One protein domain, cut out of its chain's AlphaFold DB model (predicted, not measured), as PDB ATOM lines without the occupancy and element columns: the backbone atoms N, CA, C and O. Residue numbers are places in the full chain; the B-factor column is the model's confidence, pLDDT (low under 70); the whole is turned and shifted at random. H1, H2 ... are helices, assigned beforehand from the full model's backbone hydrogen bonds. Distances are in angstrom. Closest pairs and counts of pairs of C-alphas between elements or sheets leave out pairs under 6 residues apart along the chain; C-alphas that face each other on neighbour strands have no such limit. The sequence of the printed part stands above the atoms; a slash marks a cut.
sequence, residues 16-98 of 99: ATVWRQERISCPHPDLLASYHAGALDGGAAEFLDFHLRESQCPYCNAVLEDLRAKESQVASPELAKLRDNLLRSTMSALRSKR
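This is residues 16 to 98 of the 99 residues of an uncharacterized protein of Planctomycetes bacterium (UniProt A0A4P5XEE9). A small helical head, made of H2, H3 and the first part of H4, bears one long arm: residues 69 to 98, of which 69 to 74 belong to H4 and 77 to 96 to H5, stick out and turn a corner between the two helices. H1 sits at the edge of the head and touches no helix. The printed part has 83 residues with five named helices, H1 to H5 in chain order, and no named strand; its class is all helix. It is extended, with a radius of gyration of the C-alphas of 19.2 A, and only just elongated, spanning 57 by 28 by 17 A.

H1, residues 16 to 21, is apart from H2, residues 29 to 36. H2 and H3, residues 42 to 54, only just touch, with 3 pairs of C-alphas within 8 A; the closest are those of Tyr 35 and Ala 45, 6.8 A, and the lines are about perpendicular at 87 degrees. H3 touches H2 with residues 45 to 48 alone. H4, residues 58 to 74, touches H2 with residues 60 to 67 alone, closest at the C-alphas of Leu 32 and Leu 64, 6.7 A, at a steep tilt of 65 degrees, the same way. H4 and H5, residues 77 to 96, are close but not clearly touching, about perpendicular at 79 degrees; their closest C-alphas, Gln 73 and Leu 79, are 7.2 A apart. In all five helices every O i to N i+4 pair is within hydrogen-bond range.

H1 begins at C-alpha 16 (-45.615, 34.481, -13.464). H3 is 17.3 A long, H4 24.6 A and H5 28.7 A, ending at C-alpha 96 (-38.863, 5.068, -62.709).

The C-alphas of Ala 16 and Ser 96, the two farthest apart, are 57.8 A apart. The printed part has no cut and no long link. Residue 98 alone has pLDDT under 70.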
ATOM      1  N   ALA A  16     -46.878  34.899 -12.867       85.38
ATOM      2  CA  ALA A  16     -45.615  34.481 -13.464       85.38
ATOM      3  C   ALA A  16     -45.756  33.205 -14.316       85.38
ATOM      4  O   ALA A  16     -45.173  33.123 -15.399       85.38
ATOM      5  N   THR A  17     -46.554  32.233 -13.860       87.00
ATOM      6  CA  THR A  17     -46.814  30.989 -14.600       87.00
ATOM      7  C   THR A  17     -47.508  31.285 -15.926       87.00
ATOM      8  O   THR A  17     -47.008  30.882 -16.977       87.00
ATOM      9  N   VAL A  18     -48.610  32.043 -15.888       90.31
ATOM     10  CA  VAL A  18     -49.376  32.403 -17.093       90.31
ATOM     11  C   VAL A  18     -48.524  33.252 -18.036       90.31
ATOM     12  O   VAL A  18     -48.456  32.972 -19.226       90.31
ATOM     13  N   TRP A  19     -47.778  34.228 -17.515       92.50
ATOM     14  CA  TRP A  19     -46.912  35.095 -18.318       92.50
ATOM     15  C   TRP A  19     -45.860  34.315 -19.118       92.50
ATOM     16  O   TRP A  19     -45.576  34.639 -20.274       92.50
ATOM     17  N   ARG A  20     -45.283  33.265 -18.516       90.44
ATOM     18  CA  ARG A  20     -44.299  32.390 -19.171       90.44
ATOM     19  C   ARG A  20     -44.957  31.444 -20.177       90.44
ATOM     20  O   ARG A  20     -44.383  31.227 -21.241       90.44
ATOM     21  N   GLN A  21     -46.139  30.910 -19.865       91.00
ATOM     22  CA  GLN A  21     -46.908  30.042 -20.768       91.00
ATOM     23  C   GLN A  21     -47.352  30.784 -22.030       91.00
ATOM     24  O   GLN A  21     -47.120  30.301 -23.136       91.00
ATOM     25  N   GLU A  22     -47.887  31.989 -21.852       95.19
ATOM     26  CA  GLU A  22     -48.362  32.854 -22.934       95.19
ATOM     27  C   GLU A  22     -47.228  33.615 -23.631       95.19
ATOM     28  O   GLU A  22     -47.456  34.330 -24.602       95.19
ATOM     29  N   ARG A  23     -45.981  33.453 -23.159       95.75
ATOM     30  CA  ARG A  23     -44.773  34.014 -23.783       95.75
ATOM     31  C   ARG A  23     -44.853  35.529 -23.980       95.75
ATOM     32  O   ARG A  23     -44.294  36.055 -24.935       95.75
ATOM     33  N   ILE A  24     -45.488  36.237 -23.048       95.75
ATOM     34  CA  ILE A  24     -45.815  37.668 -23.187       95.75
ATOM     35  C   ILE A  24     -44.568  38.533 -23.423       95.75
ATOM     36  O   ILE A  24     -44.607  39.483 -24.198       95.75
ATOM     37  N   SER A  25     -43.447  38.194 -22.783       95.06
ATOM     38  CA  SER A  25     -42.165  38.886 -22.980       95.06
ATOM     39  C   SER A  25     -41.236  38.193 -23.976       95.06
ATOM     40  O   SER A  25     -40.085  38.593 -24.085       95.06
ATOM     41  N   CYS A  26     -41.650  37.122 -24.655       97.38
ATOM     42  CA  CYS A  26     -40.756  36.491 -25.621       97.38
ATOM     43  C   CYS A  26     -40.649  37.364 -26.881       97.38
ATOM     44  O   CYS A  26     -41.667  37.833 -27.391       97.38
ATOM     45  N   PRO A  27     -39.434  37.573 -27.409       96.56
ATOM     46  CA  PRO A  27     -39.230  38.270 -28.670       96.56
ATOM     47  C   PRO A  27     -39.722  37.433 -29.859       96.56
ATOM     48  O   PRO A  27     -39.896  36.215 -29.768       96.56
ATOM     49  N   HIS A  28     -39.855  38.078 -31.017       95.44
ATOM     50  CA  HIS A  28     -40.042  37.361 -32.277       95.44
ATOM     51  C   HIS A  28     -38.807  36.483 -32.598       95.44
ATOM     52  O   HIS A  28     -37.681  36.941 -32.379       95.44
ATOM     53  N   PRO A  29     -38.968  35.263 -33.156       94.06
ATOM     54  CA  PRO A  29     -37.846  34.374 -33.482       94.06
ATOM     55  C   PRO A  29     -36.759  34.992 -34.374       94.06
ATOM     56  O   PRO A  29     -35.579  34.706 -34.182       94.06
ATOM     57  N   ASP A  30     -37.116  35.888 -35.297       94.88
ATOM     58  CA  ASP A  30     -36.132  36.574 -36.155       94.88
ATOM     59  C   ASP A  30     -35.168  37.464 -35.356       94.88
ATOM     60  O   ASP A  30     -34.006  37.639 -35.733       94.88
ATOM     61  N   LEU A  31     -35.621  37.996 -34.215       96.25
ATOM     62  CA  LEU A  31     -34.766  38.767 -33.318       96.25
ATOM     63  C   LEU A  31     -33.755  37.849 -32.618       96.25
ATOM     64  O   LEU A  31     -32.596  38.219 -32.473       96.25
ATOM     65  N   LEU A  32     -34.151  36.620 -32.265       97.00
ATOM     66  CA  LEU A  32     -33.231  35.605 -31.735       97.00
ATOM     67  C   LEU A  32     -32.202  35.167 -32.787       97.00
ATOM     68  O   LEU A  32     -31.036  34.978 -32.450       97.00
ATOM     69  N   ALA A  33     -32.600  35.055 -34.058       96.19
ATOM     70  CA  ALA A  33     -31.670  34.781 -35.154       96.19
ATOM     71  C   ALA A  33     -30.668  35.932 -35.362       96.19
ATOM     72  O   ALA A  33     -29.473  35.690 -35.524       96.19
ATOM     73  N   SER A  34     -31.137  37.179 -35.288       96.38
ATOM     74  CA  SER A  34     -30.284  38.372 -35.387       96.38
ATOM     75  C   SER A  34     -29.309  38.474 -34.210       96.38
ATOM     76  O   SER A  34     -28.127  38.754 -34.402       96.38
ATOM     77  N   TYR A  35     -29.782  38.176 -32.998       97.06
ATOM     78  CA  TYR A  35     -28.953  38.074 -31.798       97.06
ATOM     79  C   TYR A  35     -27.887  36.986 -31.927       97.06
ATOM     80  O   TYR A  35     -26.716  37.233 -31.656       97.06
ATOM     81  N   HIS A  36     -28.274  35.793 -32.394       96.06
ATOM     82  CA  HIS A  36     -27.357  34.682 -32.640       96.06
ATOM     83  C   HIS A  36     -26.245  35.059 -33.628       96.06
ATOM     84  O   HIS A  36     -25.089  34.704 -33.419       96.06
ATOM     85  N   ALA A  37     -26.584  35.816 -34.675       95.38
ATOM     86  CA  ALA A  37     -25.627  36.324 -35.654       95.38
ATOM     87  C   ALA A  37     -24.755  37.489 -35.136       95.38
ATOM     88  O   ALA A  37     -23.897  37.970 -35.873       95.38
ATOM     89  N   GLY A  38     -24.971  37.970 -33.905       95.50
ATOM     90  CA  GLY A  38     -24.256  39.119 -33.341       95.50
ATOM     91  C   GLY A  38     -24.616  40.456 -33.997       95.50
ATOM     92  O   GLY A  38     -23.821  41.389 -33.955       95.50
ATOM     93  N   ALA A  39     -25.791  40.548 -34.627       96.00
ATOM     94  CA  ALA A  39     -26.216  41.702 -35.423       96.00
ATOM     95  C   ALA A  39     -27.112  42.696 -34.660       96.00
ATOM     96  O   ALA A  39     -27.698  43.583 -35.277       96.00
ATOM     97  N   LEU A  40     -27.263  42.534 -33.343       95.06
ATOM     98  CA  LEU A  40     -28.050  43.431 -32.495       95.06
ATOM     99  C   LEU A  40     -27.149  44.248 -31.579       95.06
ATOM    100  O   LEU A  40     -26.167  43.739 -31.042       95.06
ATOM    101  N   ASP A  41     -27.551  45.490 -31.346       92.88
ATOM    102  CA  ASP A  41     -26.909  46.426 -30.437       92.88
ATOM    103  C   ASP A  41     -27.932  47.125 -29.523       92.88
ATOM    104  O   ASP A  41     -29.155  46.963 -29.637       92.88
ATOM    105  N   GLY A  42     -27.402  47.860 -28.544       95.44
ATOM    106  CA  GLY A  42     -28.179  48.647 -27.591       95.44
ATOM    107  C   GLY A  42     -29.245  47.842 -26.842       95.44
ATOM    108  O   GLY A  42     -29.063  46.670 -26.507       95.44
ATOM    109  N   GLY A  43     -30.392  48.480 -26.603       96.19
ATOM    110  CA  GLY A  43     -31.453  47.922 -25.762       96.19
ATOM    111  C   GLY A  43     -32.043  46.600 -26.267       96.19
ATOM    112  O   GLY A  43     -32.537  45.812 -25.464       96.19
ATOM    113  N   ALA A  44     -31.977  46.317 -27.572       95.25
ATOM    114  CA  ALA A  44     -32.445  45.042 -28.114       95.25
ATOM    115  C   ALA A  44     -31.523  43.882 -27.708       95.25
ATOM    116  O   ALA A  44     -32.010  42.820 -27.318       95.25
ATOM    117  N   ALA A  45     -30.203  44.092 -27.763       97.06
ATOM    118  CA  ALA A  45     -29.228  43.109 -27.300       97.06
ATOM    119  C   ALA A  45     -29.308  42.922 -25.776       97.06
ATOM    120  O   ALA A  45     -29.403  41.790 -25.310       97.06
ATOM    121  N   GLU A  46     -29.379  44.021 -25.018       97.94
ATOM    122  CA  GLU A  46     -29.495  43.996 -23.551       97.94
ATOM    123  C   GLU A  46     -30.750  43.251 -23.078       97.94
ATOM    124  O   GLU A  46     -30.687  42.412 -22.176       97.94
ATOM    125  N   PHE A  47     -31.896  43.508 -23.718       97.44
ATOM    126  CA  PHE A  47     -33.138  42.804 -23.416       97.44
ATOM    127  C   PHE A  47     -32.999  41.293 -23.621       97.44
ATOM    128  O   PHE A  47     -33.466  40.511 -22.793       97.44
ATOM    129  N   LEU A  48     -32.358  40.872 -24.713       97.44
ATOM    130  CA  LEU A  48     -32.163  39.454 -24.995       97.44
ATOM    131  C   LEU A  48     -31.151  38.807 -24.060       97.44
ATOM    132  O   LEU A  48     -31.390  37.681 -23.626       97.44
ATOM    133  N   ASP A  49     -30.082  39.508 -23.689       97.69
ATOM    134  CA  ASP A  49     -29.145  39.037 -22.671       97.69
ATOM    135  C   ASP A  49     -29.864  38.781 -21.343       97.69
ATOM    136  O   ASP A  49     -29.762  37.683 -20.787       97.69
ATOM    137  N   PHE A  50     -30.677  39.734 -20.881       97.75
ATOM    138  CA  PHE A  50     -31.509  39.561 -19.691       97.75
ATOM    139  C   PHE A  50     -32.485  38.382 -19.843       97.75
ATOM    140  O   PHE A  50     -32.587  37.510 -18.973       97.75
ATOM    141  N   HIS A  51     -33.204  38.319 -20.965       97.38
ATOM    142  CA  HIS A  51     -34.247  37.321 -21.187       97.38
ATOM    143  C   HIS A  51     -33.691  35.886 -21.265       97.38
ATOM    144  O   HIS A  51     -34.323  34.934 -20.791       97.38
ATOM    145  N   LEU A  52     -32.499  35.729 -21.845       97.25
ATOM    146  CA  LEU A  52     -31.830  34.442 -22.012       97.25
ATOM    147  C   LEU A  52     -31.068  34.015 -20.755       97.25
ATOM    148  O   LEU A  52     -31.132  32.835 -20.403       97.25
ATOM    149  N   ARG A  53     -30.379  34.941 -20.076       97.38
ATOM    150  CA  ARG A  53     -29.449  34.616 -18.979       97.38
ATOM    151  C   ARG A  53     -30.051  34.790 -17.592       97.38
ATOM    152  O   ARG A  53     -29.828  33.942 -16.737       97.38
ATOM    153  N   GLU A  54     -30.813  35.854 -17.361       96.19
ATOM    154  CA  GLU A  54     -31.388  36.137 -16.039       96.19
ATOM    155  C   GLU A  54     -32.767  35.498 -15.889       96.19
ATOM    156  O   GLU A  54     -33.000  34.703 -14.979       96.19
ATOM    157  N   SER A  55     -33.668  35.769 -16.837       93.69
ATOM    158  CA  SER A  55     -35.017  35.182 -16.848       93.69
ATOM    159  C   SER A  55     -35.032  33.702 -17.252       93.69
ATOM    160  O   SER A  55     -36.027  33.001 -17.016       93.69
ATOM    161  N   GLN A  56     -33.951  33.236 -17.893       95.69
ATOM    162  CA  GLN A  56     -33.748  31.855 -18.345       95.69
ATOM    163  C   GLN A  56     -34.995  31.295 -19.033       95.69
ATOM    164  O   GLN A  56     -35.537  30.252 -18.653       95.69
ATOM    165  N   CYS A  57     -35.529  32.039 -20.006       96.31
ATOM    166  CA  CYS A  57     -36.733  31.626 -20.719       96.31
ATOM    167  C   CYS A  57     -36.474  30.297 -21.455       96.31
ATOM    168  O   CYS A  57     -35.521  30.221 -22.234       96.31
ATOM    169  N   PRO A  58     -37.289  29.244 -21.256       95.31
ATOM    170  CA  PRO A  58     -36.965  27.914 -21.751       95.31
ATOM    171  C   PRO A  58     -37.235  27.825 -23.255       95.31
ATOM    172  O   PRO A  58     -36.474  27.212 -23.988       95.31
ATOM    173  N   TYR A  59     -38.283  28.509 -23.726       96.56
ATOM    174  CA  TYR A  59     -38.628  28.613 -25.135       96.56
ATOM    175  C   TYR A  59     -37.530  29.327 -25.930       96.56
ATOM    176  O   TYR A  59     -37.043  28.785 -26.915       96.56
ATOM    177  N   CYS A  60     -37.097  30.510 -25.487       97.75
ATOM    178  CA  CYS A  60     -36.086  31.285 -26.208       97.75
ATOM    179  C   CYS A  60     -34.718  30.590 -26.220       97.75
ATOM    180  O   CYS A  60     -34.043  30.611 -27.246       97.75
ATOM    181  N   ASN A  61     -34.332  29.933 -25.119       97.75
ATOM    182  CA  ASN A  61     -33.111  29.127 -25.085       97.75
ATOM    183  C   ASN A  61     -33.199  27.923 -26.033       97.75
ATOM    184  O   ASN A  61     -32.267  27.716 -26.802       97.75
ATOM    185  N   ALA A  62     -34.329  27.209 -26.074       97.25
ATOM    186  CA  ALA A  62     -34.528  26.107 -27.020       97.25
ATOM    187  C   ALA A  62     -34.442  26.573 -28.485       97.25
ATOM    188  O   ALA A  62     -33.776  25.945 -29.300       97.25
ATOM    189  N   VAL A  63     -35.043  27.722 -28.823       96.75
ATOM    190  CA  VAL A  63     -34.918  28.303 -30.171       96.75
ATOM    191  C   VAL A  63     -33.457  28.631 -30.498       96.75
ATOM    192  O   VAL A  63     -33.001  28.374 -31.611       96.75
ATOM    193  N   LEU A  64     -32.706  29.187 -29.544       96.88
ATOM    194  CA  LEU A  64     -31.292  29.507 -29.744       96.88
ATOM    195  C   LEU A  64     -30.432  28.246 -29.915       96.88
ATOM    196  O   LEU A  64     -29.516  28.230 -30.736       96.88
ATOM    197  N   GLU A  65     -30.736  27.182 -29.175       96.44
ATOM    198  CA  GLU A  65     -30.113  25.867 -29.341       96.44
ATOM    199  C   GLU A  65     -30.406  25.272 -30.722       96.44
ATOM    200  O   GLU A  65     -29.478  24.817 -31.392       96.44
ATOM    201  N   ASP A  66     -31.649  25.361 -31.203       95.56
ATOM    202  CA  ASP A  66     -32.026  24.915 -32.547       95.56
ATOM    203  C   ASP A  66     -31.261  25.674 -33.642       95.56
ATOM    204  O   ASP A  66     -30.842  25.081 -34.642       95.56
ATOM    205  N   LEU A  67     -31.068  26.987 -33.474       94.38
ATOM    206  CA  LEU A  67     -30.289  27.811 -34.403       94.38
ATOM    207  C   LEU A  67     -28.823  27.358 -34.457       94.38
ATOM    208  O   LEU A  67     -28.302  27.113 -35.549       94.38
ATOM    209  N   ARG A  68     -28.193  27.148 -33.296       93.62
ATOM    210  CA  ARG A  68     -26.816  26.628 -33.191       93.62
ATOM    211  C   ARG A  68     -26.687  25.234 -33.803       93.62
ATOM    212  O   ARG A  68     -25.735  24.944 -34.530       93.62
ATOM    213  N   ALA A  69     -27.661  24.360 -33.548       90.88
ATOM    214  CA  ALA A  69     -27.672  23.009 -34.095       90.88
ATOM    215  C   ALA A  69     -27.748  23.027 -35.629       90.88
ATOM    216  O   ALA A  69     -27.004  22.294 -36.283       90.88
ATOM    217  N   LYS A  70     -28.584  23.891 -36.219       88.25
ATOM    218  CA  LYS A  70     -28.675  24.049 -37.681       88.25
ATOM    219  C   LYS A  70     -27.356  24.504 -38.301       88.25
ATOM    220  O   LYS A  70     -26.961  23.947 -39.322       88.25
ATOM    221  N   GLU A  71     -26.660  25.453 -37.680       85.94
ATOM    222  CA  GLU A  71     -25.347  25.906 -38.156       85.94
ATOM    223  C   GLU A  71     -24.325  24.756 -38.163       85.94
ATOM    224  O   GLU A  71     -23.663  24.509 -39.174       85.94
ATOM    225  N   SER A  72     -24.281  23.967 -37.084       79.62
ATOM    226  CA  SER A  72     -23.382  22.806 -36.989       79.62
ATOM    227  C   SER A  72     -23.686  21.706 -38.021       79.62
ATOM    228  O   SER A  72     -22.771  21.083 -38.559       79.62
ATOM    229  N   GLN A  73     -24.962  21.483 -38.354       76.12
ATOM    230  CA  GLN A  73     -25.372  20.492 -39.355       76.12
ATOM    231  C   GLN A  73     -25.001  20.910 -40.779       76.12
ATOM    232  O   GLN A  73     -24.568  20.063 -41.562       76.12
ATOM    233  N   VAL A  74     -25.134  22.197 -41.121       70.12
ATOM    234  CA  VAL A  74     -24.680  22.728 -42.420       70.12
ATOM    235  C   VAL A  74     -23.168  22.556 -42.577       70.12
ATOM    236  O   VAL A  74     -22.695  22.278 -43.679       70.12
ATOM    237  N   ALA A  75     -22.416  22.640 -41.479       70.56
ATOM    238  CA  ALA A  75     -20.975  22.422 -41.475       70.56
ATOM    239  C   ALA A  75     -20.552  20.942 -41.618       70.56
ATOM    240  O   ALA A  75     -19.368  20.683 -41.823       70.56
ATOM    241  N   SER A  76     -21.469  19.962 -41.537       79.06
ATOM    242  CA  SER A  76     -21.119  18.534 -41.626       79.06
ATOM    243  C   SER A  76     -21.089  18.020 -43.077       79.06
ATOM    244  O   SER A  76     -22.143  17.818 -43.695       79.06
ATOM    245  N   PRO A  77     -19.902  17.713 -43.638       78.69
ATOM    246  CA  PRO A  77     -19.790  17.213 -45.008       78.69
ATOM    247  C   PRO A  77     -20.355  15.794 -45.171       78.69
ATOM    248  O   PRO A  77     -20.759  15.411 -46.269       78.69
ATOM    249  N   GLU A  78     -20.392  14.999 -44.101       84.56
ATOM    250  CA  GLU A  78     -20.928  13.632 -44.119       84.56
ATOM    251  C   GLU A  78     -22.454  13.628 -44.206       84.56
ATOM    252  O   GLU A  78     -23.021  12.920 -45.042       84.56
ATOM    253  N   LEU A  79     -23.119  14.474 -43.412       83.12
ATOM    254  CA  LEU A  79     -24.574  14.630 -43.463       83.12
ATOM    255  C   LEU A  79     -25.026  15.202 -44.810       83.12
ATOM    256  O   LEU A  79     -26.021  14.735 -45.369       83.12
ATOM    257  N   ALA A  80     -24.267  16.148 -45.374       83.62
ATOM    258  CA  ALA A  80     -24.526  16.673 -46.712       83.62
ATOM    259  C   ALA A  80     -24.473  15.565 -47.778       83.62
ATOM    260  O   ALA A  80     -25.418  15.404 -48.552       83.62
ATOM    261  N   LYS A  81     -23.420  14.732 -47.766       89.19
ATOM    262  CA  LYS A  81     -23.287  13.589 -48.688       89.19
ATOM    263  C   LYS A  81     -24.420  12.576 -48.524       89.19
ATOM    264  O   LYS A  81     -24.958  12.092 -49.521       89.19
ATOM    265  N   LEU A  82     -24.794  12.250 -47.286       89.50
ATOM    266  CA  LEU A  82     -25.884  11.313 -47.011       89.50
ATOM    267  C   LEU A  82     -27.219  11.837 -47.555       89.50
ATOM    268  O   LEU A  82     -27.915  11.112 -48.268       89.50
ATOM    269  N   ARG A  83     -27.552  13.103 -47.273       89.81
ATOM    270  CA  ARG A  83     -28.753  13.770 -47.792       89.81
ATOM    271  C   ARG A  83     -28.812  13.697 -49.317       89.81
ATOM    272  O   ARG A  83     -29.839  13.309 -49.870       89.81
ATOM    273  N   ASP A  84     -27.716  14.031 -49.993       92.00
ATOM    274  CA  ASP A  84     -27.668  14.066 -51.456       92.00
ATOM    275  C   ASP A  84     -27.863  12.665 -52.069       92.00
ATOM    276  O   ASP A  84     -28.562  12.511 -53.075       92.00
ATOM    277  N   ASN A  85     -27.313  11.623 -51.437       93.69
ATOM    278  CA  ASN A  85     -27.504  10.228 -51.849       93.69
ATOM    279  C   ASN A  85     -28.956   9.753 -51.677       93.69
ATOM    280  O   ASN A  85     -29.495   9.075 -52.562       93.69
ATOM    281  N   LEU A  86     -29.598  10.126 -50.566       94.50
ATOM    282  CA  LEU A  86     -31.003   9.807 -50.304       94.50
ATOM    283  C   LEU A  86     -31.914  10.493 -51.325       94.50
ATOM    284  O   LEU A  86     -32.697   9.820 -51.992       94.50
ATOM    285  N   LEU A  87     -31.742  11.804 -51.530       95.12
ATOM    286  CA  LEU A  87     -32.514  12.565 -52.515       95.12
ATOM    287  C   LEU A  87     -32.348  11.996 -53.929       95.12
ATOM    288  O   LEU A  87     -33.335  11.841 -54.651       95.12
ATOM    289  N   ARG A  88     -31.121  11.626 -54.323       93.44
ATOM    290  CA  ARG A  88     -30.847  10.993 -55.623       93.44
ATOM    291  C   ARG A  88     -31.599   9.673 -55.786       93.44
ATOM    292  O   ARG A  88     -32.226   9.460 -56.824       93.44
ATOM    293  N   SER A  89     -31.564   8.816 -54.769       92.69
ATOM    294  CA  SER A  89     -32.267   7.527 -54.778       92.69
ATOM    295  C   SER A  89     -33.783   7.717 -54.884       92.69
ATOM    296  O   SER A  89     -34.424   7.093 -55.732       92.69
ATOM    297  N   THR A  90     -34.349   8.643 -54.105       93.19
ATOM    298  CA  THR A  90     -35.781   8.976 -54.153       93.19
ATOM    299  C   THR A  90     -36.189   9.513 -55.523       93.19
ATOM    300  O   THR A  90     -37.163   9.035 -56.101       93.19
ATOM    301  N   MET A  91     -35.430  10.455 -56.095       94.75
ATOM    302  CA  MET A  91     -35.701  10.973 -57.441       94.75
ATOM    303  C   MET A  91     -35.649   9.872 -58.504       94.75
ATOM    304  O   MET A  91     -36.477   9.870 -59.413       94.75
ATOM    305  N   SER A  92     -34.707   8.931 -58.394       91.38
ATOM    306  CA  SER A  92     -34.603   7.796 -59.315       91.38
ATOM    307  C   SER A  92     -35.833   6.888 -59.233       91.38
ATOM    308  O   SER A  92     -36.409   6.540 -60.264       91.38
ATOM    309  N   ALA A  93     -36.289   6.560 -58.021       92.31
ATOM    310  CA  ALA A  93     -37.488   5.750 -57.812       92.31
ATOM    311  C   ALA A  93     -38.760   6.441 -58.335       92.31
ATOM    312  O   ALA A  93     -39.592   5.807 -58.983       92.31
ATOM    313  N   LEU A  94     -38.895   7.751 -58.102       92.75
ATOM    314  CA  LEU A  94     -40.026   8.540 -58.599       92.75
ATOM    315  C   LEU A  94     -40.018   8.665 -60.129       92.75
ATOM    316  O   LEU A  94     -41.070   8.553 -60.753       92.75
ATOM    317  N   ARG A  95     -38.846   8.848 -60.753       87.88
ATOM    318  CA  ARG A  95     -38.706   8.879 -62.220       87.88
ATOM    319  C   ARG A  95     -39.010   7.528 -62.860       87.88
ATOM    320  O   ARG A  95     -39.673   7.499 -63.888       87.88
ATOM    321  N   SER A  96     -38.580   6.430 -62.239       87.38
ATOM    322  CA  SER A  96     -38.863   5.068 -62.709       87.38
ATOM    323  C   SER A  96     -40.351   4.702 -62.664       87.38
ATOM    324  O   SER A  96     -40.751   3.764 -63.344       87.38
ATOM    325  N   LYS A  97     -41.159   5.396 -61.851       78.00
ATOM    326  CA  LYS A  97     -42.612   5.185 -61.726       78.00
ATOM    327  C   LYS A  97     -43.455   6.131 -62.588       78.00
ATOM    328  O   LYS A  97     -44.679   6.125 -62.463       78.00
ATOM    329  N   ARG A  98     -42.835   6.965 -63.424       61.66
ATOM    330  CA  ARG A  98     -43.556   7.866 -64.330       61.66
ATOM    331  C   ARG A  98     -44.040   7.049 -65.549       61.66
ATOM    332  O   ARG A  98     -43.191   6.371 -66.124       61.66
TER     333      ARG A  98